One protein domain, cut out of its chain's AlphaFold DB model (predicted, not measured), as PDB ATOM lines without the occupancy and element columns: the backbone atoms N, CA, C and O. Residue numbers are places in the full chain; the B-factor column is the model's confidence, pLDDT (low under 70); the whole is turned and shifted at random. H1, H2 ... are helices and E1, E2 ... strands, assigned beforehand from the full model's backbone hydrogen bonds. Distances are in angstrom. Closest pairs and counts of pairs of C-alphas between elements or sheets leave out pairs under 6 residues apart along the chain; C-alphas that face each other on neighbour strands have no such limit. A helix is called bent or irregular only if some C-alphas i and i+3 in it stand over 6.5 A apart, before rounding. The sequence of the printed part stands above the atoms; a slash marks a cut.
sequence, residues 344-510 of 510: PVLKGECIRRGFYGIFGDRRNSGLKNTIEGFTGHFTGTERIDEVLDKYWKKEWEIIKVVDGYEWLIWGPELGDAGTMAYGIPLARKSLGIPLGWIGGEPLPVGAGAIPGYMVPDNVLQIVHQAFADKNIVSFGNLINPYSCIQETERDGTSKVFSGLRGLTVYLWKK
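This is residues 344 to 510 of the 510 residues of an uncharacterized protein of Candidatus Bathyarchaeota archaeon (UniProt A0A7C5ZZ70). A small, strongly twisted sheet of four strands makes one part of this domain, and beside it H1 and the first arm of the bent helix H4 cross, while the second arm of H4 folds back to graze the sheet. The short helices H2, H3 and H5 are away from the sheet, H5 packing on H3, and the long unnamed stretch 467 to 494 leads from H5 back to E3. The 167 printed residues include five named helices and four named strands, in the order H1 H2 H3 H4 E1 E2 H5 E3 E4; the sheet, E2 - E1 - E3 - E4, is antiparallel and the class is mixed. The whole is compact, with a radius of gyration of the C-alphas of 14.8 A and spans of 38 by 34 by 30 A.

Begin with the sheet: E1 is residues 436 to 441 (17.1 A), E2 450 to 452, E3 495 to 500 (16.3 A) and E4 503 to 509, ending at C-alpha 509 (222.252, 247.433, 359.726). Find C-alpha 344 at (209.263, 247.030, 399.761); from there H1 runs 28.6 A to residue 364, neither bent nor irregular, but only just: C-alphas 352 and 355 are 6.3 A apart. H2 is residues 368 to 374, H3 384 to 391 and H5 457 to 466 (14.1 A). H4, residues 393 to 430, was assigned as one helix by its hydrogen bonds but is bent, C-alphas 413 and 416 being 8.9 A apart. Its arms are H4a, 393 to 413 (29.8 A), and H4b, 416 to 430 (19.9 A), both irregular: C-alphas 409 and 412 are 6.9 A apart, 421 and 424 7.1 A.

Look at N 438 and O 450, 2.9 A, in the hairpin E1 and E2; at N 439 and O 497, 2.8 A, between E1 and E3; and at N 498 and O 505, 2.8 A, in the hairpin E3 and E4. E2, H5 and E3 form a split strand-helix-strand unit, two strands running the same way with E1 between them, its crossover right-handed. H4b only grazes the sheet, with residues 420 to 425. H4a touches H4b at a steep tilt of 40 degrees, opposite ways, closest at the C-alphas of Gly 411 and Thr 419, 5.7 A. H1 touches H4a, about perpendicular at 74 degrees, closest at the C-alphas of Gly 354 and Gly 404, 3.7 A. H1 and H2 form a helical hairpin, closest at the C-alphas of Arg 363 and Ile 371, 5.8 A. H2 and H3 only just touch, with 3 pairs of C-alphas within 8 A, the closest being Phe 374 and Ile 384, 5.1 A. H3 touches H5 at a steep tilt of 59 degrees, closest at the C-alphas of Val 387 and Val 463, 6.5 A. Every O i to N i+4 pair is within hydrogen-bond range in H2, H3 and H5; H1 has 14 of 17, H4a 15 of 17, H4b 9 of 11.

The two C-alphas farthest apart, Pro 344 and Lys 510, are 43.9 A apart, and the printed part has no cut. The long link is H5 to E3, with 28 residues. Mean pLDDT of the printed part is 79.7; look for values under 70 at residues 376 to 382, 410 to 414, 446 to 447, 468 to 490 and 509 to 510.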
ATOM      1  N   PRO A 344     209.562 248.225 400.553       96.50
ATOM      2  CA  PRO A 344     209.263 247.030 399.761       96.50
ATOM      3  C   PRO A 344     208.043 247.179 398.845       96.50
ATOM      4  O   PRO A 344     208.002 246.551 397.786       96.50
ATOM      5  N   VAL A 345     207.055 247.986 399.247       96.25
ATOM      6  CA  VAL A 345     205.829 248.205 398.475       96.25
ATOM      7  C   VAL A 345     206.133 249.120 397.298       96.25
ATOM      8  O   VAL A 345     205.849 248.749 396.159       96.25
ATOM      9  N   LEU A 346     206.766 250.272 397.545       94.56
ATOM     10  CA  LEU A 346     207.133 251.204 396.472       94.56
ATOM     11  C   LEU A 346     208.146 250.586 395.512       94.56
ATOM     12  O   LEU A 346     207.967 250.697 394.301       94.56
ATOM     13  N   LYS A 347     209.151 249.869 396.025       95.94
ATOM     14  CA  LYS A 347     210.088 249.093 395.207       95.94
ATOM     15  C   LYS A 347     209.354 248.112 394.293       95.94
ATOM     16  O   LYS A 347     209.606 248.086 393.089       95.94
ATOM     17  N   GLY A 348     208.437 247.321 394.856       95.19
ATOM     18  CA  GLY A 348     207.639 246.360 394.096       95.19
ATOM     19  C   GLY A 348     206.796 247.027 393.007       95.19
ATOM     20  O   GLY A 348     206.756 246.538 391.880       95.19
ATOM     21  N   GLU A 349     206.172 248.169 393.308       94.44
ATOM     22  CA  GLU A 349     205.394 248.940 392.334       94.44
ATOM     23  C   GLU A 349     206.271 249.563 391.241       94.44
ATOM     24  O   GLU A 349     205.910 249.470 390.066       94.44
ATOM     25  N   CYS A 350     207.434 250.128 391.583       94.19
ATOM     26  CA  CYS A 350     208.376 250.688 390.610       94.19
ATOM     27  C   CYS A 350     208.832 249.620 389.616       94.19
ATOM     28  O   CYS A 350     208.783 249.844 388.411       94.19
ATOM     29  N   ILE A 351     209.186 248.425 390.095       93.88
ATOM     30  CA  ILE A 351     209.577 247.320 389.213       93.88
ATOM     31  C   ILE A 351     208.373 246.847 388.379       93.88
ATOM     32  O   ILE A 351     208.444 246.756 387.154       93.88
ATOM     33  N   ARG A 352     207.233 246.566 389.024       91.81
ATOM     34  CA  ARG A 352     206.064 245.952 388.374       91.81
ATOM     35  C   ARG A 352     205.368 246.868 387.369       91.81
ATOM     36  O   ARG A 352     204.966 246.405 386.306       91.81
ATOM     37  N   ARG A 353     205.149 248.133 387.728       89.75
ATOM     38  CA  ARG A 353     204.375 249.097 386.929       89.75
ATOM     39  C   ARG A 353     205.245 250.103 386.202       89.75
ATOM     40  O   ARG A 353     204.862 250.516 385.118       89.75
ATOM     41  N   GLY A 354     206.363 250.503 386.797       90.12
ATOM     42  CA  GLY A 354     207.316 251.406 386.167       90.12
ATOM     43  C   GLY A 354     208.134 250.665 385.115       90.12
ATOM     44  O   GLY A 354     207.840 250.740 383.924       90.12
ATOM     45  N   PHE A 355     209.100 249.869 385.576       90.38
ATOM     46  CA  PHE A 355     210.073 249.183 384.727       90.38
ATOM     47  C   PHE A 355     209.394 248.282 383.691       90.38
ATOM     48  O   PHE A 355     209.520 248.520 382.491       90.38
ATOM     49  N   TYR A 356     208.589 247.300 384.120       89.44
ATOM     50  CA  TYR A 356     207.864 246.441 383.173       89.44
ATOM     51  C   TYR A 356     206.745 247.170 382.412       89.44
ATOM     52  O   TYR A 356     206.342 246.706 381.344       89.44
ATOM     53  N   GLY A 357     206.269 248.317 382.909       86.75
ATOM     54  CA  GLY A 357     205.310 249.164 382.197       86.75
ATOM     55  C   GLY A 357     205.889 249.741 380.910       86.75
ATOM     56  O   GLY A 357     205.233 249.649 379.873       86.75
ATOM     57  N   ILE A 358     207.138 250.228 380.948       84.19
ATOM     58  CA  ILE A 358     207.867 250.691 379.753       84.19
ATOM     59  C   ILE A 358     207.915 249.574 378.709       84.19
ATOM     60  O   ILE A 358     207.566 249.778 377.550       84.19
ATOM     61  N   PHE A 359     208.299 248.363 379.112       83.88
ATOM     62  CA  PHE A 359     208.353 247.222 378.196       83.88
ATOM     63  C   PHE A 359     206.974 246.838 377.647       83.88
ATOM     64  O   PHE A 359     206.858 246.476 376.478       83.88
ATOM     65  N   GLY A 360     205.921 246.938 378.461       85.25
ATOM     66  CA  GLY A 360     204.542 246.743 378.017       85.25
ATOM     67  C   GLY A 360     204.128 247.745 376.935       85.25
ATOM     68  O   GLY A 360     203.575 247.336 375.913       85.25
ATOM     69  N   ASP A 361     204.450 249.027 377.125       83.38
ATOM     70  CA  ASP A 361     204.252 250.073 376.115       83.38
ATOM     71  C   ASP A 361     205.017 249.749 374.824       83.38
ATOM     72  O   ASP A 361     204.423 249.642 373.751       83.38
ATOM     73  N   ARG A 362     206.322 249.465 374.929       82.56
ATOM     74  CA  ARG A 362     207.175 249.147 373.769       82.56
ATOM     75  C   ARG A 362     206.684 247.933 372.990       82.56
ATOM     76  O   ARG A 362     206.654 247.960 371.759       82.56
ATOM     77  N   ARG A 363     206.239 246.892 373.693       84.56
ATOM     78  CA  ARG A 363     205.628 245.704 373.087       84.56
ATOM     79  C   ARG A 363     204.395 246.060 372.254       84.56
ATOM     80  O   ARG A 363     204.239 245.530 371.155       84.56
ATOM     81  N   ASN A 364     203.533 246.939 372.760       86.50
ATOM     82  CA  ASN A 364     202.325 247.382 372.055       86.50
ATOM     83  C   ASN A 364     202.636 248.367 370.913       86.50
ATOM     84  O   ASN A 364     201.852 248.481 369.973       86.50
ATOM     85  N   SER A 365     203.810 248.992 370.963       83.81
ATOM     86  CA  SER A 365     204.348 249.946 369.989       83.81
ATOM     87  C   SER A 365     205.237 249.294 368.915       83.81
ATOM     88  O   SER A 365     206.037 249.959 368.263       83.81
ATOM     89  N   GLY A 366     205.101 247.980 368.698       82.00
ATOM     90  CA  GLY A 366     205.741 247.260 367.590       82.00
ATOM     91  C   GLY A 366     207.008 246.477 367.941       82.00
ATOM     92  O   GLY A 366     207.518 245.783 367.071       82.00
ATOM     93  N   LEU A 367     207.477 246.506 369.195       80.94
ATOM     94  CA  LEU A 367     208.669 245.766 369.653       80.94
ATOM     95  C   LEU A 367     208.328 244.436 370.337       80.94
ATOM     96  O   LEU A 367     208.906 244.071 371.364       80.94
ATOM     97  N   LYS A 368     207.320 243.722 369.826       83.56
ATOM     98  CA  LYS A 368     206.767 242.553 370.516       83.56
ATOM     99  C   LYS A 368     207.790 241.435 370.705       83.56
ATOM    100  O   LYS A 368     207.924 240.965 371.833       83.56
ATOM    101  N   ASN A 369     208.484 241.008 369.651       78.62
ATOM    102  CA  ASN A 369     209.377 239.850 369.745       78.62
ATOM    103  C   ASN A 369     210.626 240.185 370.568       78.62
ATOM    104  O   ASN A 369     211.081 239.383 371.378       78.62
ATOM    105  N   THR A 370     211.115 241.415 370.438       77.69
ATOM    106  CA  THR A 370     212.201 241.983 371.231       77.69
ATOM    107  C   THR A 370     211.879 241.945 372.719       77.69
ATOM    108  O   THR A 370     212.649 241.399 373.512       77.69
ATOM    109  N   ILE A 371     210.729 242.508 373.113       81.50
ATOM    110  CA  ILE A 371     210.331 242.541 374.522       81.50
ATOM    111  C   ILE A 371     210.066 241.119 375.034       81.50
ATOM    112  O   ILE A 371     210.464 240.789 376.152       81.50
ATOM    113  N   GLU A 372     209.450 240.253 374.224       79.12
ATOM    114  CA  GLU A 372     209.219 238.848 374.581       79.12
ATOM    115  C   GLU A 372     210.522 238.039 374.711       79.12
ATOM    116  O   GLU A 372     210.586 237.129 375.533       79.12
ATOM    117  N   GLY A 373     211.584 238.392 373.987       74.94
ATOM    118  CA  GLY A 373     212.917 237.817 374.186       74.94
ATOM    119  C   GLY A 373     213.610 238.309 375.464       74.94
ATOM    120  O   GLY A 373     214.327 237.543 376.110       74.94
ATOM    121  N   PHE A 374     213.389 239.571 375.850       80.50
ATOM    122  CA  PHE A 374     214.068 240.192 376.991       80.50
ATOM    123  C   PHE A 374     213.389 239.920 378.339       80.50
ATOM    124  O   PHE A 374     213.993 239.313 379.225       80.50
ATOM    125  N   THR A 375     212.138 240.369 378.495       77.75
ATOM    126  CA  THR A 375     211.358 240.225 379.740       77.75
ATOM    127  C   THR A 375     210.567 238.939 379.755       77.75
ATOM    128  O   THR A 375     210.232 238.444 380.830       77.75
ATOM    129  N   GLY A 376     210.210 238.456 378.553       64.69
ATOM    130  CA  GLY A 376     209.380 237.293 378.223       64.69
ATOM    131  C   GLY A 376     208.106 237.112 379.024       64.69
ATOM    132  O   GLY A 376     207.514 236.034 378.979       64.69
ATOM    133  N   HIS A 377     207.644 238.163 379.710       53.91
ATOM    134  CA  HIS A 377     206.514 238.178 380.644       53.91
ATOM    135  C   HIS A 377     205.200 237.633 380.032       53.91
ATOM    136  O   HIS A 377     204.218 237.431 380.738       53.91
ATOM    137  N   PHE A 378     205.210 237.339 378.729       50.69
ATOM    138  CA  PHE A 378     204.103 236.910 377.893       50.69
ATOM    139  C   PHE A 378     204.272 235.509 377.247       50.69
ATOM    140  O   PHE A 378     203.328 235.067 376.598       50.69
ATOM    141  N   THR A 379     205.413 234.800 377.398       51.66
ATOM    142  CA  THR A 379     205.716 233.555 376.630       51.66
ATOM    143  C   THR A 379     206.274 232.353 377.419       51.66
ATOM    144  O   THR A 379     206.104 231.225 376.964       51.66
ATOM    145  N   GLY A 380     206.894 232.527 378.598       51.47
ATOM    146  CA  GLY A 380     207.251 231.399 379.492       51.47
ATOM    147  C   GLY A 380     208.578 230.645 379.245       51.47
ATOM    148  O   GLY A 380     208.793 229.622 379.887       51.47
ATOM    149  N   THR A 381     209.477 231.115 378.372       57.84
ATOM    150  CA  THR A 381     210.855 230.573 378.207       57.84
ATOM    151  C   THR A 381     211.876 231.303 379.091       57.84
ATOM    152  O   THR A 381     211.564 232.425 379.468       57.84
ATOM    153  N   GLU A 382     213.063 230.721 379.361       65.00
ATOM    154  CA  GLU A 382     214.211 231.383 380.040       65.00
ATOM    155  C   GLU A 382     214.631 232.676 379.315       65.00
ATOM    156  O   GLU A 382     214.595 232.728 378.078       65.00
ATOM    157  N   ARG A 383     214.999 233.723 380.072       79.19
ATOM    158  CA  ARG A 383     215.056 235.115 379.564       79.19
ATOM    159  C   ARG A 383     216.268 235.882 380.027       79.19
ATOM    160  O   ARG A 383     216.838 235.592 381.074       79.19
ATOM    161  N   ILE A 384     216.607 236.916 379.272       82.69
ATOM    162  CA  ILE A 384     217.715 237.798 379.616       82.69
ATOM    163  C   ILE A 384     217.494 238.417 381.006       82.69
ATOM    164  O   ILE A 384     218.383 238.318 381.844       82.69
ATOM    165  N   ASP A 385     216.306 238.964 381.288       87.06
ATOM    166  CA  ASP A 385     215.973 239.539 382.605       87.06
ATOM    167  C   ASP A 385     216.116 238.516 383.749       87.06
ATOM    168  O   ASP A 385     216.658 238.839 384.802       87.06
ATOM    169  N   GLU A 386     215.730 237.257 383.522       86.69
ATOM    170  CA  GLU A 386     215.857 236.175 384.512       86.69
ATOM    171  C   GLU A 386     217.321 235.781 384.758       86.69
ATOM    172  O   GLU A 386     217.716 235.504 385.894       86.69
ATOM    173  N   VAL A 387     218.151 235.779 383.709       87.62
ATOM    174  CA  VAL A 387     219.599 235.564 383.834       87.62
ATOM    175  C   VAL A 387     220.230 236.710 384.628       87.62
ATOM    176  O   VAL A 387     221.013 236.452 385.546       87.62
ATOM    177  N   LEU A 388     219.852 237.962 384.357       90.00
ATOM    178  CA  LEU A 388     220.325 239.115 385.129       90.00
ATOM    179  C   LEU A 388     219.857 239.046 386.594       90.00
ATOM    180  O   LEU A 388     220.672 239.222 387.498       90.00
ATOM    181  N   ASP A 389     218.604 238.666 386.862       91.31
ATOM    182  CA  ASP A 389     218.083 238.450 388.223       91.31
ATOM    183  C   ASP A 389     218.790 237.323 388.982       91.31
ATOM    184  O   ASP A 389     218.817 237.315 390.217       91.31
ATOM    185  N   LYS A 390     219.355 236.351 388.265       91.06
ATOM    186  CA  LYS A 390     220.057 235.216 388.864       91.06
ATOM    187  C   LYS A 390     221.530 235.517 389.128       91.06
ATOM    188  O   LYS A 390     222.031 235.159 390.192       91.06
ATOM    189  N   TYR A 391     222.215 236.152 388.178       91.12
ATOM    190  CA  TYR A 391     223.676 236.295 388.194       91.12
ATOM    191  C   TYR A 391     224.166 237.721 388.480       91.12
ATOM    192  O   TYR A 391     225.333 237.894 388.819       91.12
ATOM    193  N   TRP A 392     223.285 238.722 388.413       92.38
ATOM    194  CA  TRP A 392     223.577 240.133 388.700       92.38
ATOM    195  C   TRP A 392     222.462 240.781 389.536       92.38
ATOM    196  O   TRP A 392     222.092 241.936 389.356       92.38
ATOM    197  N   LYS A 393     221.884 239.993 390.452       94.75
ATOM    198  CA  LYS A 393     220.602 240.274 391.108       94.75
ATOM    199  C   LYS A 393     220.497 241.657 391.745       94.75
ATOM    200  O   LYS A 393     219.487 242.328 391.582       94.75
ATOM    201  N   LYS A 394     221.478 242.038 392.567       95.19
ATOM    202  CA  LYS A 394     221.367 243.233 393.416       95.19
ATOM    203  C   LYS A 394     221.497 244.500 392.580       95.19
ATOM    204  O   LYS A 394     220.702 245.422 392.723       95.19
ATOM    205  N   GLU A 395     222.491 244.515 391.707       94.06
ATOM    206  CA  GLU A 395     222.785 245.593 390.774       94.06
ATOM    207  C   GLU A 395     221.662 245.733 389.740       94.06
ATOM    208  O   GLU A 395     221.216 246.840 389.446       94.06
ATOM    209  N   TRP A 396     221.134 244.612 389.250       93.94
ATOM    210  CA  TRP A 396     219.995 244.615 388.344       93.94
ATOM    211  C   TRP A 396     218.702 245.076 389.029       93.94
ATOM    212  O   TRP A 396     217.968 245.879 388.461       93.94
ATOM    213  N   GLU A 397     218.438 244.661 390.275       95.69
ATOM    214  CA  GLU A 397     217.277 245.135 391.041       95.69
ATOM    215  C   GLU A 397     217.299 246.660 391.213       95.69
ATOM    216  O   GLU A 397     216.285 247.305 390.942       95.69
ATOM    217  N   ILE A 398     218.434 247.259 391.609       95.69
ATOM    218  CA  ILE A 398     218.512 248.724 391.748       95.69
ATOM    219  C   ILE A 398     218.324 249.430 390.400       95.69
ATOM    220  O   ILE A 398     217.602 250.421 390.345       95.69
ATOM    221  N   ILE A 399     218.867 248.891 389.303       93.19
ATOM    222  CA  ILE A 399     218.633 249.424 387.952       93.19
ATOM    223  C   ILE A 399     217.133 249.421 387.607       93.19
ATOM    224  O   ILE A 399     216.605 250.436 387.147       93.19
ATOM    225  N   LYS A 400     216.424 248.317 387.889       93.62
ATOM    226  CA  LYS A 400     214.971 248.219 387.673       93.62
ATOM    227  C   LYS A 400     214.193 249.224 388.518       93.62
ATOM    228  O   LYS A 400     213.217 249.801 388.042       93.62
ATOM    229  N   VAL A 401     214.618 249.452 389.760       95.44
ATOM    230  CA  VAL A 401     213.988 250.441 390.646       95.44
ATOM    231  C   VAL A 401     214.180 251.858 390.127       95.44
ATOM    232  O   VAL A 401     213.211 252.602 390.125       95.44
ATOM    233  N   VAL A 402     215.375 252.217 389.661       94.06
ATOM    234  CA  VAL A 402     215.685 253.561 389.141       94.06
ATOM    235  C   VAL A 402     214.818 253.905 387.939       94.06
ATOM    236  O   VAL A 402     214.095 254.899 387.950       94.06
ATOM    237  N   ASP A 403     214.842 253.052 386.919       90.69
ATOM    238  CA  ASP A 403     214.073 253.300 385.701       90.69
ATOM    239  C   ASP A 403     212.563 253.212 385.970       90.69
ATOM    240  O   ASP A 403     211.766 253.952 385.394       90.69
ATOM    241  N   GLY A 404     212.162 252.321 386.882       92.50
ATOM    242  CA  GLY A 404     210.777 252.188 387.305       92.50
ATOM    243  C   GLY A 404     210.262 253.372 388.121       92.50
ATOM    244  O   GLY A 404     209.115 253.764 387.935       92.50
ATOM    245  N   TYR A 405     211.092 253.946 388.992       92.00
ATOM    246  CA  TYR A 405     210.795 255.146 389.775       92.00
ATOM    247  C   TYR A 405     210.521 256.328 388.845       92.00
ATOM    248  O   TYR A 405     209.460 256.944 388.929       92.00
ATOM    249  N   GLU A 406     211.415 256.558 387.884       89.56
ATOM    250  CA  GLU A 406     211.275 257.635 386.904       89.56
ATOM    251  C   GLU A 406     210.012 257.500 386.059       89.56
ATOM    252  O   GLU A 406     209.295 258.469 385.823       89.56
ATOM    253  N   TRP A 407     209.672 256.282 385.649       84.31
ATOM    254  CA  TRP A 407     208.462 256.063 384.866       84.31
ATOM    255  C   TRP A 407     207.176 256.146 385.685       84.31
ATOM    256  O   TRP A 407     206.178 256.699 385.233       84.31
ATOM    257  N   LEU A 408     207.170 255.559 386.881       84.06
ATOM    258  CA  LEU A 408     205.964 255.448 387.694       84.06
ATOM    259  C   LEU A 408     205.608 256.768 388.375       84.06
ATOM    260  O   LEU A 408     204.425 257.084 388.487       84.06
ATOM    261  N   ILE A 409     206.621 257.481 388.866       73.75
ATOM    262  CA  ILE A 409     206.442 258.708 389.638       73.75
ATOM    263  C   ILE A 409     206.460 259.902 388.692       73.75
ATOM    264  O   ILE A 409     205.482 260.636 388.647       73.75
ATOM    265  N   TRP A 410     207.497 260.022 387.860       68.00
ATOM    266  CA  TRP A 410     207.679 261.196 387.006       68.00
ATOM    267  C   TRP A 410     207.061 261.063 385.611       68.00
ATOM    268  O   TRP A 410     206.804 262.078 384.975       68.00
ATOM    269  N   GLY A 411     206.795 259.852 385.113       67.06
ATOM    270  CA  GLY A 411     206.193 259.629 383.788       67.06
ATOM    271  C   GLY A 411     204.872 260.379 383.557       67.06
ATOM    272  O   GLY A 411     204.742 261.054 382.535       67.06
ATOM    273  N   PRO A 412     203.901 260.330 384.491       64.75
ATOM    274  CA  PRO A 412     202.656 261.094 384.374       64.75
ATOM    275  C   PRO A 412     202.861 262.612 384.387       64.75
ATOM    276  O   PRO A 412     202.049 263.340 383.824       64.75
ATOM    277  N   GLU A 413     203.930 263.058 385.040       63.28
ATOM    278  CA  GLU A 413     204.197 264.448 385.387       63.28
ATOM    279  C   GLU A 413     205.020 265.106 384.267       63.28
ATOM    280  O   GLU A 413     204.572 266.063 383.655       63.28
ATOM    281  N   LEU A 414     206.182 264.564 383.894       64.69
ATOM    282  CA  LEU A 414     207.056 265.104 382.838       64.69
ATOM    283  C   LEU A 414     206.668 264.668 381.415       64.69
ATOM    284  O   LEU A 414     207.200 265.205 380.434       64.69
ATOM    285  N   GLY A 415     205.789 263.671 381.298       74.88
ATOM    286  CA  GLY A 415     205.548 262.931 380.065       74.88
ATOM    287  C   GLY A 415     206.760 262.095 379.634       74.88
ATOM    288  O   GLY A 415     207.902 262.352 380.019       74.88
ATOM    289  N   ASP A 416     206.528 261.118 378.757       74.69
ATOM    290  CA  ASP A 416     207.554 260.163 378.307       74.69
ATOM    291  C   ASP A 416     208.844 260.839 377.824       74.69
ATOM    292  O   ASP A 416     209.951 260.407 378.148       74.69
ATOM    293  N   ALA A 417     208.711 261.921 377.052       75.88
ATOM    294  CA  ALA A 417     209.853 262.643 376.506       75.88
ATOM    295  C   ALA A 417     210.670 263.352 377.598       75.88
ATOM    296  O   ALA A 417     211.898 263.347 377.530       75.88
ATOM    297  N   GLY A 418     210.013 263.939 378.604       78.69
ATOM    298  CA  GLY A 418     210.682 264.624 379.709       78.69
ATOM    299  C   GLY A 418     211.364 263.645 380.664       78.69
ATOM    300  O   GLY A 418     212.529 263.846 381.014       78.69
ATOM    301  N   THR A 419     210.690 262.546 381.007       84.94
ATOM    302  CA  THR A 419     211.255 261.468 381.834       84.94
ATOM    303  C   THR A 419     212.481 260.846 381.176       84.94
ATOM    304  O   THR A 419     213.515 260.690 381.821       84.94
ATOM    305  N   MET A 420     212.411 260.550 379.875       83.38
ATOM    306  CA  MET A 420     213.554 260.004 379.140       83.38
ATOM    307  C   MET A 420     214.686 261.036 379.023       83.38
ATOM    308  O   MET A 420     215.838 260.716 379.295       83.38
ATOM    309  N   ALA A 421     214.390 262.289 378.668       82.69
ATOM    310  CA  ALA A 421     215.432 263.287 378.424       82.69
ATOM    311  C   ALA A 421     216.108 263.823 379.698       82.69
ATOM    312  O   ALA A 421     217.271 264.225 379.633       82.69
ATOM    313  N   TYR A 422     215.401 263.869 380.832       85.88
ATOM    314  CA  TYR A 422     215.874 264.566 382.036       85.88
ATOM    315  C   TYR A 422     215.810 263.722 383.309       85.88
ATOM    316  O   TYR A 422     216.744 263.789 384.106       85.88
ATOM    317  N   GLY A 423     214.754 262.926 383.479       90.19
ATOM    318  CA  GLY A 423     214.528 262.104 384.670       90.19
ATOM    319  C   GLY A 423     215.509 260.936 384.787       90.19
ATOM    320  O   GLY A 423     216.405 260.946 385.630       90.19
ATOM    321  N   ILE A 424     215.437 259.976 383.859       91.06
ATOM    322  CA  ILE A 424     216.311 258.785 383.832       91.06
ATOM    323  C   ILE A 424     217.809 259.145 383.873       91.06
ATOM    324  O   ILE A 424     218.541 258.529 384.657       91.06
ATOM    325  N   PRO A 425     218.307 260.145 383.111       92.50
ATOM    326  CA  PRO A 425     219.693 260.588 383.234       92.50
ATOM    327  C   PRO A 425     220.071 261.076 384.631       92.50
ATOM    328  O   PRO A 425     221.173 260.770 385.093       92.50
ATOM    329  N   LEU A 426     219.196 261.834 385.300       95.00
ATOM    330  CA  LEU A 426     219.434 262.338 386.653       95.00
ATOM    331  C   LEU A 426     219.433 261.190 387.664       95.00
ATOM    332  O   LEU A 426     220.385 261.055 388.436       95.00
ATOM    333  N   ALA A 427     218.425 260.323 387.592       95.31
ATOM    334  CA  ALA A 427     218.234 259.197 388.494       95.31
ATOM    335  C   ALA A 427     219.406 258.216 388.456       95.31
ATOM    336  O   ALA A 427     220.000 257.903 389.490       95.31
ATOM    337  N   ARG A 428     219.825 257.802 387.255       94.50
ATOM    338  CA  ARG A 428     220.972 256.899 387.086       94.50
ATOM    339  C   ARG A 428     222.282 257.537 387.519       94.50
ATOM    340  O   ARG A 428     223.065 256.898 388.224       94.50
ATOM    341  N   LYS A 429     222.513 258.802 387.149       96.06
ATOM    342  CA  LYS A 429     223.745 259.505 387.525       96.06
ATOM    343  C   LYS A 429     223.834 259.723 389.034       96.06
ATOM    344  O   LYS A 429     224.929 259.637 389.581       96.06
ATOM    345  N   SER A 430     222.700 259.891 389.721       97.81
ATOM    346  CA  SER A 430     222.665 259.982 391.186       97.81
ATOM    347  C   SER A 430     223.174 258.709 391.885       97.81
ATOM    348  O   SER A 430     223.658 258.762 393.007       97.81
ATOM    349  N   LEU A 431     223.149 257.558 391.209       97.88
ATOM    350  CA  LEU A 431     223.660 256.283 391.728       97.88
ATOM    351  C   LEU A 431     224.945 255.812 391.041       97.88
ATOM    352  O   LEU A 431     225.403 254.695 391.279       97.88
ATOM    353  N   GLY A 432     225.550 256.653 390.202       96.75
ATOM    354  CA  GLY A 432     226.790 256.315 389.515       96.75
ATOM    355  C   GLY A 432     226.619 255.279 388.403       96.75
ATOM    356  O   GLY A 432     227.572 254.579 388.068       96.75
ATOM    357  N   ILE A 433     225.411 255.157 387.845       95.19
ATOM    358  CA  ILE A 433     225.073 254.188 386.801       95.19
ATOM    359  C   ILE A 433     225.240 254.862 385.427       95.19
ATOM    360  O   ILE A 433     224.555 255.850 385.153       95.19
ATOM    361  N   PRO A 434     226.113 254.350 384.538       92.88
ATOM    362  CA  PRO A 434     226.241 254.864 383.177       92.88
ATOM    363  C   PRO A 434     224.931 254.756 382.388       92.88
ATOM    364  O   PRO A 434     224.223 253.747 382.466       92.88
ATOM    365  N   LEU A 435     224.634 255.773 381.577       89.06
ATOM    366  CA  LEU A 435     223.471 255.797 380.693       89.06
ATOM    367  C   LEU A 435     223.897 256.067 379.247       89.06
ATOM    368  O   LEU A 435     224.245 257.190 378.895       89.06
ATOM    369  N   GLY A 436     223.831 255.032 378.412       86.12
ATOM    370  CA  GLY A 436     223.897 255.184 376.960       86.12
ATOM    371  C   GLY A 436     222.504 255.330 376.354       86.12
ATOM    372  O   GLY A 436     221.507 254.979 376.982       86.12
ATOM    373  N   TRP A 437     222.432 255.786 375.107       84.69
ATOM    374  CA  TRP A 437     221.189 255.819 374.332       84.69
ATOM    375  C   TRP A 437     221.281 254.877 373.140       84.69
ATOM    376  O   TRP A 437     222.290 254.876 372.426       84.69
ATOM    377  N   ILE A 438     220.226 254.095 372.920       81.81
ATOM    378  CA  ILE A 438     220.091 253.191 371.778       81.81
ATOM    379  C   ILE A 438     218.942 253.696 370.900       81.81
ATOM    380  O   ILE A 438     217.824 253.895 371.368       81.81
ATOM    381  N   GLY A 439     219.250 253.944 369.630       83.06
ATOM    382  CA  GLY A 439     218.364 254.392 368.559       83.06
ATOM    383  C   GLY A 439     218.037 253.267 367.573       83.06
ATOM    384  O   GLY A 439     218.809 252.317 367.438       83.06
ATOM    385  N   GLY A 440     216.907 253.374 366.870       81.56
ATOM    386  CA  GLY A 440     216.437 252.390 365.892       81.56
ATOM    387  C   GLY A 440     215.826 253.060 364.662       81.56
ATOM    388  O   GLY A 440     215.176 254.093 364.781       81.56
ATOM    389  N   GLU A 441     216.037 252.498 363.471       83.38
ATOM    390  CA  GLU A 441     215.465 253.001 362.210       83.38
ATOM    391  C   GLU A 441     214.858 251.868 361.365       83.38
ATOM    392  O   GLU A 441     215.577 250.913 361.071       83.38
ATOM    393  N   PRO A 442     213.603 251.968 360.880       84.31
ATOM    394  CA  PRO A 442     212.623 252.981 361.270       84.31
ATOM    395  C   PRO A 442     212.299 252.870 362.764       84.31
ATOM    396  O   PRO A 442     212.338 251.775 363.321       84.31
ATOM    397  N   LEU A 443     211.984 254.000 363.402       78.19
ATOM    398  CA  LEU A 443     211.479 253.980 364.771       78.19
ATOM    399  C   LEU A 443     210.105 253.289 364.769       78.19
ATOM    400  O   LEU A 443     209.228 253.703 364.002       78.19
ATOM    401  N   PRO A 444     209.893 252.256 365.600       73.06
ATOM    402  CA  PRO A 444     208.560 251.738 365.869       73.06
ATOM    403  C   PRO A 444     207.627 252.876 366.300       73.06
ATOM    404  O   PRO A 444     208.043 253.816 366.980       73.06
ATOM    405  N   VAL A 445     206.360 252.819 365.885       71.38
ATOM    406  CA  VAL A 445     205.380 253.872 366.188       71.38
ATOM    407  C   VAL A 445     205.247 254.021 367.702       71.38
ATOM    408  O   VAL A 445     204.871 253.069 368.368       71.38
ATOM    409  N   GLY A 446     205.539 255.211 368.234       66.19
ATOM    410  CA  GLY A 446     205.497 255.487 369.677       66.19
ATOM    411  C   GLY A 446     206.802 255.190 370.428       66.19
ATOM    412  O   GLY A 446     206.905 255.518 371.609       66.19
ATOM    413  N   ALA A 447     207.825 254.639 369.768       68.25
ATOM    414  CA  ALA A 447     209.130 254.386 370.372       68.25
ATOM    415  C   ALA A 447     210.142 255.496 370.032       68.25
ATOM    416  O   ALA A 447     210.382 255.808 368.867       68.25
ATOM    417  N   GLY A 448     210.748 256.086 371.065       73.94
ATOM    418  CA  GLY A 448     211.936 256.941 370.953       73.94
ATOM    419  C   GLY A 448     213.212 256.162 371.269       73.94
ATOM    420  O   GLY A 448     213.146 254.967 371.546       73.94
ATOM    421  N   ALA A 449     214.369 256.835 371.264       77.56
ATOM    422  CA  ALA A 449     215.607 256.235 371.763       77.56
ATOM    423  C   ALA A 449     215.417 255.718 373.197       77.56
ATOM    424  O   ALA A 449     214.715 256.344 373.993       77.56
ATOM    425  N   ILE A 450     216.024 254.574 373.514       78.44
ATOM    426  CA  ILE A 450     215.815 253.888 374.791       78.44
ATOM    427  C   ILE A 450     217.135 253.829 375.577       78.44
ATOM    428  O   ILE A 450     218.200 253.665 374.967       78.44
ATOM    429  N   PRO A 451     217.093 253.980 376.912       79.00
ATOM    430  CA  PRO A 451     218.259 253.817 377.774       79.00
ATOM    431  C   PRO A 451     218.987 252.476 377.600       79.00
ATOM    432  O   PRO A 451     218.396 251.420 377.775       79.00
ATOM    433  N   GLY A 452     220.291 252.500 377.334       80.19
ATOM    434  CA  GLY A 452     221.169 251.326 377.388       80.19
ATOM    435  C   GLY A 452     221.818 251.153 378.768       80.19
ATOM    436  O   GLY A 452     222.067 252.132 379.474       80.19
ATOM    437  N   TYR A 453     222.114 249.913 379.150       78.75
ATOM    438  CA  TYR A 453     222.756 249.490 380.393       78.75
ATOM    439  C   TYR A 453     224.155 248.970 380.107       78.75
ATOM    440  O   TYR A 453     224.335 248.078 379.280       78.75
ATOM    441  N   MET A 454     225.142 249.451 380.851       79.38
ATOM    442  CA  MET A 454     226.452 248.812 380.860       79.38
ATOM    443  C   MET A 454     226.377 247.535 381.704       79.38
ATOM    444  O   MET A 454     226.166 247.619 382.909       79.38
ATOM    445  N   VAL A 455     226.534 246.366 381.079       84.12
ATOM    446  CA  VAL A 455     226.563 245.068 381.772       84.12
ATOM    447  C   VAL A 455     228.021 244.609 381.894       84.12
ATOM    448  O   VAL A 455     228.728 244.663 380.885       84.12
ATOM    449  N   PRO A 456     228.486 244.163 383.079       87.06
ATOM    450  CA  PRO A 456     229.825 243.601 383.252       87.06
ATOM    451  C   PRO A 456     230.101 242.418 382.313       87.06
ATOM    452  O   PRO A 456     229.216 241.595 382.071       87.06
ATOM    453  N   ASP A 457     231.338 242.285 381.835       86.00
ATOM    454  CA  ASP A 457     231.756 241.276 380.853       86.00
ATOM    455  C   ASP A 457     231.476 239.845 381.340       86.00
ATOM    456  O   ASP A 457     231.054 238.990 380.561       86.00
ATOM    457  N   ASN A 458     231.656 239.571 382.637       86.19
ATOM    458  CA  ASN A 458     231.385 238.256 383.222       86.19
ATOM    459  C   ASN A 458     229.885 237.914 383.230       86.19
ATOM    460  O   ASN A 458     229.513 236.773 382.962       86.19
ATOM    461  N   VAL A 459     229.021 238.892 383.513       87.75
ATOM    462  CA  VAL A 459     227.561 238.723 383.449       87.75
ATOM    463  C   VAL A 459     227.140 238.551 381.998       87.75
ATOM    464  O   VAL A 459     226.367 237.654 381.669       87.75
ATOM    465  N   LEU A 460     227.704 239.363 381.110       83.62
ATOM    466  CA  LEU A 460     227.406 239.302 379.696       83.62
ATOM    467  C   LEU A 460     227.818 237.965 379.070       83.62
ATOM    468  O   LEU A 460     227.063 237.405 378.282       83.62
ATOM    469  N   GLN A 461     228.968 237.408 379.451       84.00
ATOM    470  CA  GLN A 461     229.387 236.080 379.007       84.00
ATOM    471  C   GLN A 461     228.372 235.000 379.413       84.00
ATOM    472  O   GLN A 461     228.094 234.101 378.621       84.00
ATOM    473  N   ILE A 462     227.786 235.101 380.611       86.56
ATOM    474  CA  ILE A 462     226.729 234.186 381.068       86.56
ATOM    475  C   ILE A 462     225.463 234.365 380.224       86.56
ATOM    476  O   ILE A 462     224.867 233.371 379.813       86.56
ATOM    477  N   VAL A 463     225.079 235.608 379.915       82.56
ATOM    478  CA  VAL A 463     223.958 235.892 379.004       82.56
ATOM    479  C   VAL A 463     224.239 235.281 377.622       82.56
ATOM    480  O   VAL A 463     223.400 234.546 377.110       82.56
ATOM    481  N   HIS A 464     225.435 235.461 377.053       79.25
ATOM    482  CA  HIS A 464     225.822 234.819 375.789       79.25
ATOM    483  C   HIS A 464     225.752 233.295 375.839       79.25
ATOM    484  O   HIS A 464     225.283 232.678 374.891       79.25
ATOM    485  N   GLN A 465     226.185 232.672 376.933       83.19
ATOM    486  CA  GLN A 465     226.116 231.218 377.082       83.19
ATOM    487  C   GLN A 465     224.672 230.715 377.195       83.19
ATOM    488  O   GLN A 465     224.334 229.703 376.587       83.19
ATOM    489  N   ALA A 466     223.819 231.426 377.936       81.56
ATOM    490  CA  ALA A 466     222.404 231.086 378.090       81.56
ATOM    491  C   ALA A 466     221.611 231.259 376.781       81.56
ATOM    492  O   ALA A 466     220.608 230.580 376.562       81.56
ATOM    493  N   PHE A 467     222.081 232.141 375.895       75.88
ATOM    494  CA  PHE A 467     221.412 232.510 374.652       75.88
ATOM    495  C   PHE A 467     222.299 232.290 373.421       75.88
ATOM    496  O   PHE A 467     222.179 233.044 372.469       75.88
ATOM    497  N   ALA A 468     223.162 231.268 373.403       69.88
ATOM    498  CA  ALA A 468     224.179 231.082 372.354       69.88
ATOM    499  C   ALA A 468     223.616 230.954 370.920       69.88
ATOM    500  O   ALA A 468     224.256 231.393 369.968       69.88
ATOM    501  N   ASP A 469     222.411 230.393 370.780       64.25
ATOM    502  CA  ASP A 469     221.678 230.269 369.504       64.25
ATOM    503  C   ASP A 469     220.684 231.418 369.275       64.25
ATOM    504  O   ASP A 469     219.924 231.448 368.303       64.25
ATOM    505  N   LYS A 470     220.628 232.330 370.240       61.56
ATOM    506  CA  LYS A 470     219.731 233.461 370.293       61.56
ATOM    507  C   LYS A 470     220.554 234.733 370.343       61.56
ATOM    508  O   LYS A 470     221.773 234.793 370.270       61.56
ATOM    509  N   ASN A 471     219.798 235.790 370.331       58.78
ATOM    510  CA  ASN A 471     220.173 236.990 369.672       58.78
ATOM    511  C   ASN A 471     219.949 238.040 370.811       58.78
ATOM    512  O   ASN A 471     218.871 238.055 371.408       58.78
ATOM    513  N   ILE A 472     220.989 238.800 371.218       61.34
ATOM    514  CA  ILE A 472     221.124 239.471 372.535       61.34
ATOM    515  C   ILE A 472     221.113 241.009 372.465       61.34
ATOM    516  O   ILE A 472     220.949 241.641 373.504       61.34
ATOM    517  N   VAL A 473     221.184 241.650 371.290       57.91
ATOM    518  CA  VAL A 473     221.005 243.120 371.158       57.91
ATOM    519  C   VAL A 473     219.832 243.495 370.279       57.91
ATOM    520  O   VAL A 473     219.781 243.136 369.105       57.91
ATOM    521  N   SER A 474     218.936 244.307 370.832       59.34
ATOM    522  CA  SER A 474     217.849 244.983 370.120       59.34
ATOM    523  C   SER A 474     217.794 246.452 370.530       59.34
ATOM    524  O   SER A 474     218.247 246.833 371.608       59.34
ATOM    525  N   PHE A 475     217.081 247.249 369.741       57.16
ATOM    526  CA  PHE A 475     216.611 248.576 370.135       57.16
ATOM    527  C   PHE A 475     215.775 248.588 371.442       57.16
ATOM    528  O   PHE A 475     215.560 249.656 371.998       57.16
ATOM    529  N   GLY A 476     215.328 247.433 371.964       54.28
ATOM    530  CA  GLY A 476     214.383 247.331 373.083       54.28
ATOM    531  C   GLY A 476     214.803 246.488 374.291       54.28
ATOM    532  O   GLY A 476     214.003 246.362 375.207       54.28
ATOM    533  N   ASN A 477     216.005 245.907 374.328       55.97
ATOM    534  CA  ASN A 477     216.455 245.030 375.421       55.97
ATOM    535  C   ASN A 477     217.590 245.623 376.260       55.97
ATOM    536  O   ASN A 477     218.035 245.003 377.219       55.97
ATOM    537  N   LEU A 478     217.995 246.848 375.919       64.00
ATOM    538  CA  LEU A 478     218.721 247.770 376.781       64.00
ATOM    539  C   LEU A 478     220.117 247.289 377.206       64.00
ATOM    540  O   LEU A 478     220.737 247.933 378.034       64.00
ATOM    541  N   ILE A 479     220.657 246.196 376.669       64.69
ATOM    542  CA  ILE A 479     222.003 245.725 377.024       64.69
ATOM    543  C   ILE A 479     223.062 246.493 376.231       64.69
ATOM    544  O   ILE A 479     222.845 246.885 375.087       64.69
ATOM    545  N   ASN A 480     224.204 246.702 376.886       63.00
ATOM    546  CA  ASN A 480     225.370 247.447 376.438       63.00
ATOM    547  C   ASN A 480     225.597 247.379 374.915       63.00
ATOM    548  O   ASN A 480     225.872 246.296 374.382       63.00
ATOM    549  N   PRO A 481     225.558 248.533 374.228       55.88
ATOM    550  CA  PRO A 481     225.674 248.590 372.780       55.88
ATOM    551  C   PRO A 481     227.026 248.102 372.229       55.88
ATOM    552  O   PRO A 481     227.076 247.653 371.088       55.88
ATOM    553  N   TYR A 482     228.115 248.140 373.010       56.88
ATOM    554  CA  TYR A 482     229.477 247.895 372.499       56.88
ATOM    555  C   TYR A 482     230.081 246.536 372.868       56.88
ATOM    556  O   TYR A 482     231.157 246.184 372.387       56.88
ATOM    557  N   SER A 483     229.405 245.742 373.698       49.47
ATOM    558  CA  SER A 483     229.908 244.437 374.148       49.47
ATOM    559  C   SER A 483     229.189 243.243 373.514       49.47
ATOM    560  O   SER A 483     229.598 242.106 373.726       49.47
ATOM    561  N   CYS A 484     228.145 243.474 372.716       51.22
ATOM    562  CA  CYS A 484     227.220 242.426 372.291       51.22
ATOM    563  C   CYS A 484     227.020 242.456 370.762       51.22
ATOM    564  O   CYS A 484     226.075 243.046 370.256       51.22
ATOM    565  N   ILE A 485     227.908 241.828 369.987       49.16
ATOM    566  CA  ILE A 485     227.826 241.820 368.505       49.16
ATOM    567  C   ILE A 485     227.015 240.607 368.007       49.16
ATOM    568  O   ILE A 485     227.402 239.907 367.075       49.16
ATOM    569  N   GLN A 486     225.901 240.299 368.672       52.47
ATOM    570  CA  GLN A 486     224.959 239.262 368.238       52.47
ATOM    571  C   GLN A 486     223.540 239.828 368.377       52.47
ATOM    572  O   GLN A 486     223.144 240.257 369.461       52.47
ATOM    573  N   GLU A 487     222.844 239.928 367.239       51.91
ATOM    574  CA  GLU A 487     221.619 240.723 366.999       51.91
ATOM    575  C   GLU A 487     220.405 240.221 367.786       51.91
ATOM    576  O   GLU A 487     220.594 239.387 368.618       51.91
ATOM    577  N   THR A 488     219.161 240.651 367.576       52.41
ATOM    578  CA  THR A 488     217.912 240.061 368.144       52.41
ATOM    579  C   THR A 488     216.909 239.785 367.021       52.41
ATOM    580  O   THR A 488     217.178 240.116 365.865       52.41
ATOM    581  N   GLU A 489     215.747 239.175 367.303       62.97
ATOM    582  CA  GLU A 489     214.631 239.207 366.343       62.97
ATOM    583  C   GLU A 489     214.201 240.651 366.045       62.97
ATOM    584  O   GLU A 489     214.061 241.483 366.935       62.97
ATOM    585  N   ARG A 490     214.027 240.957 364.754       63.94
ATOM    586  CA  ARG A 490     214.253 242.314 364.235       63.94
ATOM    587  C   ARG A 490     213.043 243.258 364.255       63.94
ATOM    588  O   ARG A 490     213.203 244.376 363.790       63.94
ATOM    589  N   ASP A 491     211.861 242.858 364.736       70.94
ATOM    590  CA  ASP A 491     210.647 243.699 364.924       70.94
ATOM    591  C   ASP A 491     210.412 244.842 363.898       70.94
ATOM    592  O   ASP A 491     209.948 245.930 364.225       70.94
ATOM    593  N   GLY A 492     210.766 244.629 362.626       72.44
ATOM    594  CA  GLY A 492     210.681 245.651 361.575       72.44
ATOM    595  C   GLY A 492     211.723 246.784 361.625       72.44
ATOM    596  O   GLY A 492     211.785 247.568 360.678       72.44
ATOM    597  N   THR A 493     212.575 246.857 362.651       76.00
ATOM    598  CA  THR A 493     213.734 247.766 362.680       76.00
ATOM    599  C   THR A 493     214.752 247.300 361.632       76.00
ATOM    600  O   THR A 493     214.944 246.101 361.454       76.00
ATOM    601  N   SER A 494     215.397 248.224 360.915       81.00
ATOM    602  CA  SER A 494     216.418 247.964 359.877       81.00
ATOM    603  C   SER A 494     217.838 248.403 360.259       81.00
ATOM    604  O   SER A 494     218.798 247.949 359.640       81.00
ATOM    605  N   LYS A 495     217.975 249.275 361.267       83.44
ATOM    606  CA  LYS A 495     219.257 249.680 361.855       83.44
ATOM    607  C   LYS A 495     219.100 249.925 363.347       83.44
ATOM    608  O   LYS A 495     218.074 250.453 363.767       83.44
ATOM    609  N   VAL A 496     220.140 249.624 364.116       81.56
ATOM    610  CA  VAL A 496     220.263 250.027 365.521       81.56
ATOM    611  C   VAL A 496     221.567 250.787 365.676       81.56
ATOM    612  O   VAL A 496     222.597 250.398 365.122       81.56
ATOM    613  N   PHE A 497     221.525 251.891 366.407       85.06
ATOM    614  CA  PHE A 497     222.683 252.749 366.606       85.06
ATOM    615  C   PHE A 497     222.763 253.274 368.034       85.06
ATOM    616  O   PHE A 497     221.781 253.268 368.767       85.06
ATOM    617  N   SER A 498     223.934 253.760 368.422       84.81
ATOM    618  CA  SER A 498     224.137 254.490 369.667       84.81
ATOM    619  C   SER A 498     224.795 255.835 369.389       84.81
ATOM    620  O   SER A 498     225.617 255.964 368.479       84.81
ATOM    621  N   GLY A 499     224.394 256.850 370.152       85.12
ATOM    622  CA  GLY A 499     225.042 258.155 370.147       85.12
ATOM    623  C   GLY A 499     226.202 258.182 371.138       85.12
ATOM    624  O   GLY A 499     226.057 257.738 372.278       85.12
ATOM    625  N   LEU A 500     227.347 258.720 370.724       86.50
ATOM    626  CA  LEU A 500     228.476 258.985 371.611       86.50
ATOM    627  C   LEU A 500     229.245 260.213 371.129       86.50
ATOM    628  O   LEU A 500     229.794 260.209 370.032       86.50
ATOM    629  N   ARG A 501     229.287 261.270 371.949       89.38
ATOM    630  CA  ARG A 501     229.950 262.543 371.615       89.38
ATOM    631  C   ARG A 501     229.556 263.110 370.244       89.38
ATOM    632  O   ARG A 501     230.399 263.525 369.454       89.38
ATOM    633  N   GLY A 502     228.257 263.093 369.942       85.94
ATOM    634  CA  GLY A 502     227.718 263.553 368.656       85.94
ATOM    635  C   GLY A 502     228.016 262.628 367.468       85.94
ATOM    636  O   GLY A 502     227.592 262.923 366.356       85.94
ATOM    637  N   LEU A 503     228.708 261.506 367.684       89.38
ATOM    638  CA  LEU A 503     228.937 260.473 366.680       89.38
ATOM    639  C   LEU A 503     227.853 259.401 366.774       89.38
ATOM    640  O   LEU A 503     227.402 259.042 367.863       89.38
ATOM    641  N   THR A 504     227.469 258.857 365.625       88.56
ATOM    642  CA  THR A 504     226.559 257.715 365.528       88.56
ATOM    643  C   THR A 504     227.368 256.448 365.299       88.56
ATOM    644  O   THR A 504     228.036 256.321 364.274       88.56
ATOM    645  N   VAL A 505     227.284 255.496 366.228       83.81
ATOM    646  CA  VAL A 505     227.825 254.147 366.045       83.81
ATOM    647  C   VAL A 505     226.697 253.212 365.663       83.81
ATOM    648  O   VAL A 505     225.789 252.980 366.457       83.81
ATOM    649  N   TYR A 506     226.759 252.644 364.462       82.31
ATOM    650  CA  TYR A 506     225.812 251.615 364.057       82.31
ATOM    651  C   TYR A 506     226.193 250.277 364.672       82.31
ATOM    652  O   TYR A 506     227.205 249.671 364.337       82.31
ATOM    653  N   LEU A 507     225.349 249.807 365.571       76.62
ATOM    654  CA  LEU A 507     225.491 248.495 366.190       76.62
ATOM    655  C   LEU A 507     224.992 247.412 365.240       76.62
ATOM    656  O   LEU A 507     225.394 246.257 365.332       76.62
ATOM    657  N   TRP A 508     224.100 247.809 364.328       72.19
ATOM    658  CA  TRP A 508     223.463 246.920 363.382       72.19
ATOM    659  C   TRP A 508     222.862 247.658 362.169       72.19
ATOM    660  O   TRP A 508     222.350 248.774 362.313       72.19
ATOM    661  N   LYS A 509     222.895 247.018 360.987       67.81
ATOM    662  CA  LYS A 509     222.252 247.433 359.726       67.81
ATOM    663  C   LYS A 509     221.840 246.198 358.912       67.81
ATOM    664  O   LYS A 509     222.529 245.181 358.946       67.81
ATOM    665  N   LYS A 510     220.716 246.293 358.196       64.62
ATOM    666  CA  LYS A 510     220.196 245.250 357.297       64.62
ATOM    667  C   LYS A 510     220.774 245.317 355.888       64.62
ATOM    668  O   LYS A 510     220.874 246.445 355.356       64.62
TER     669      LYS A 510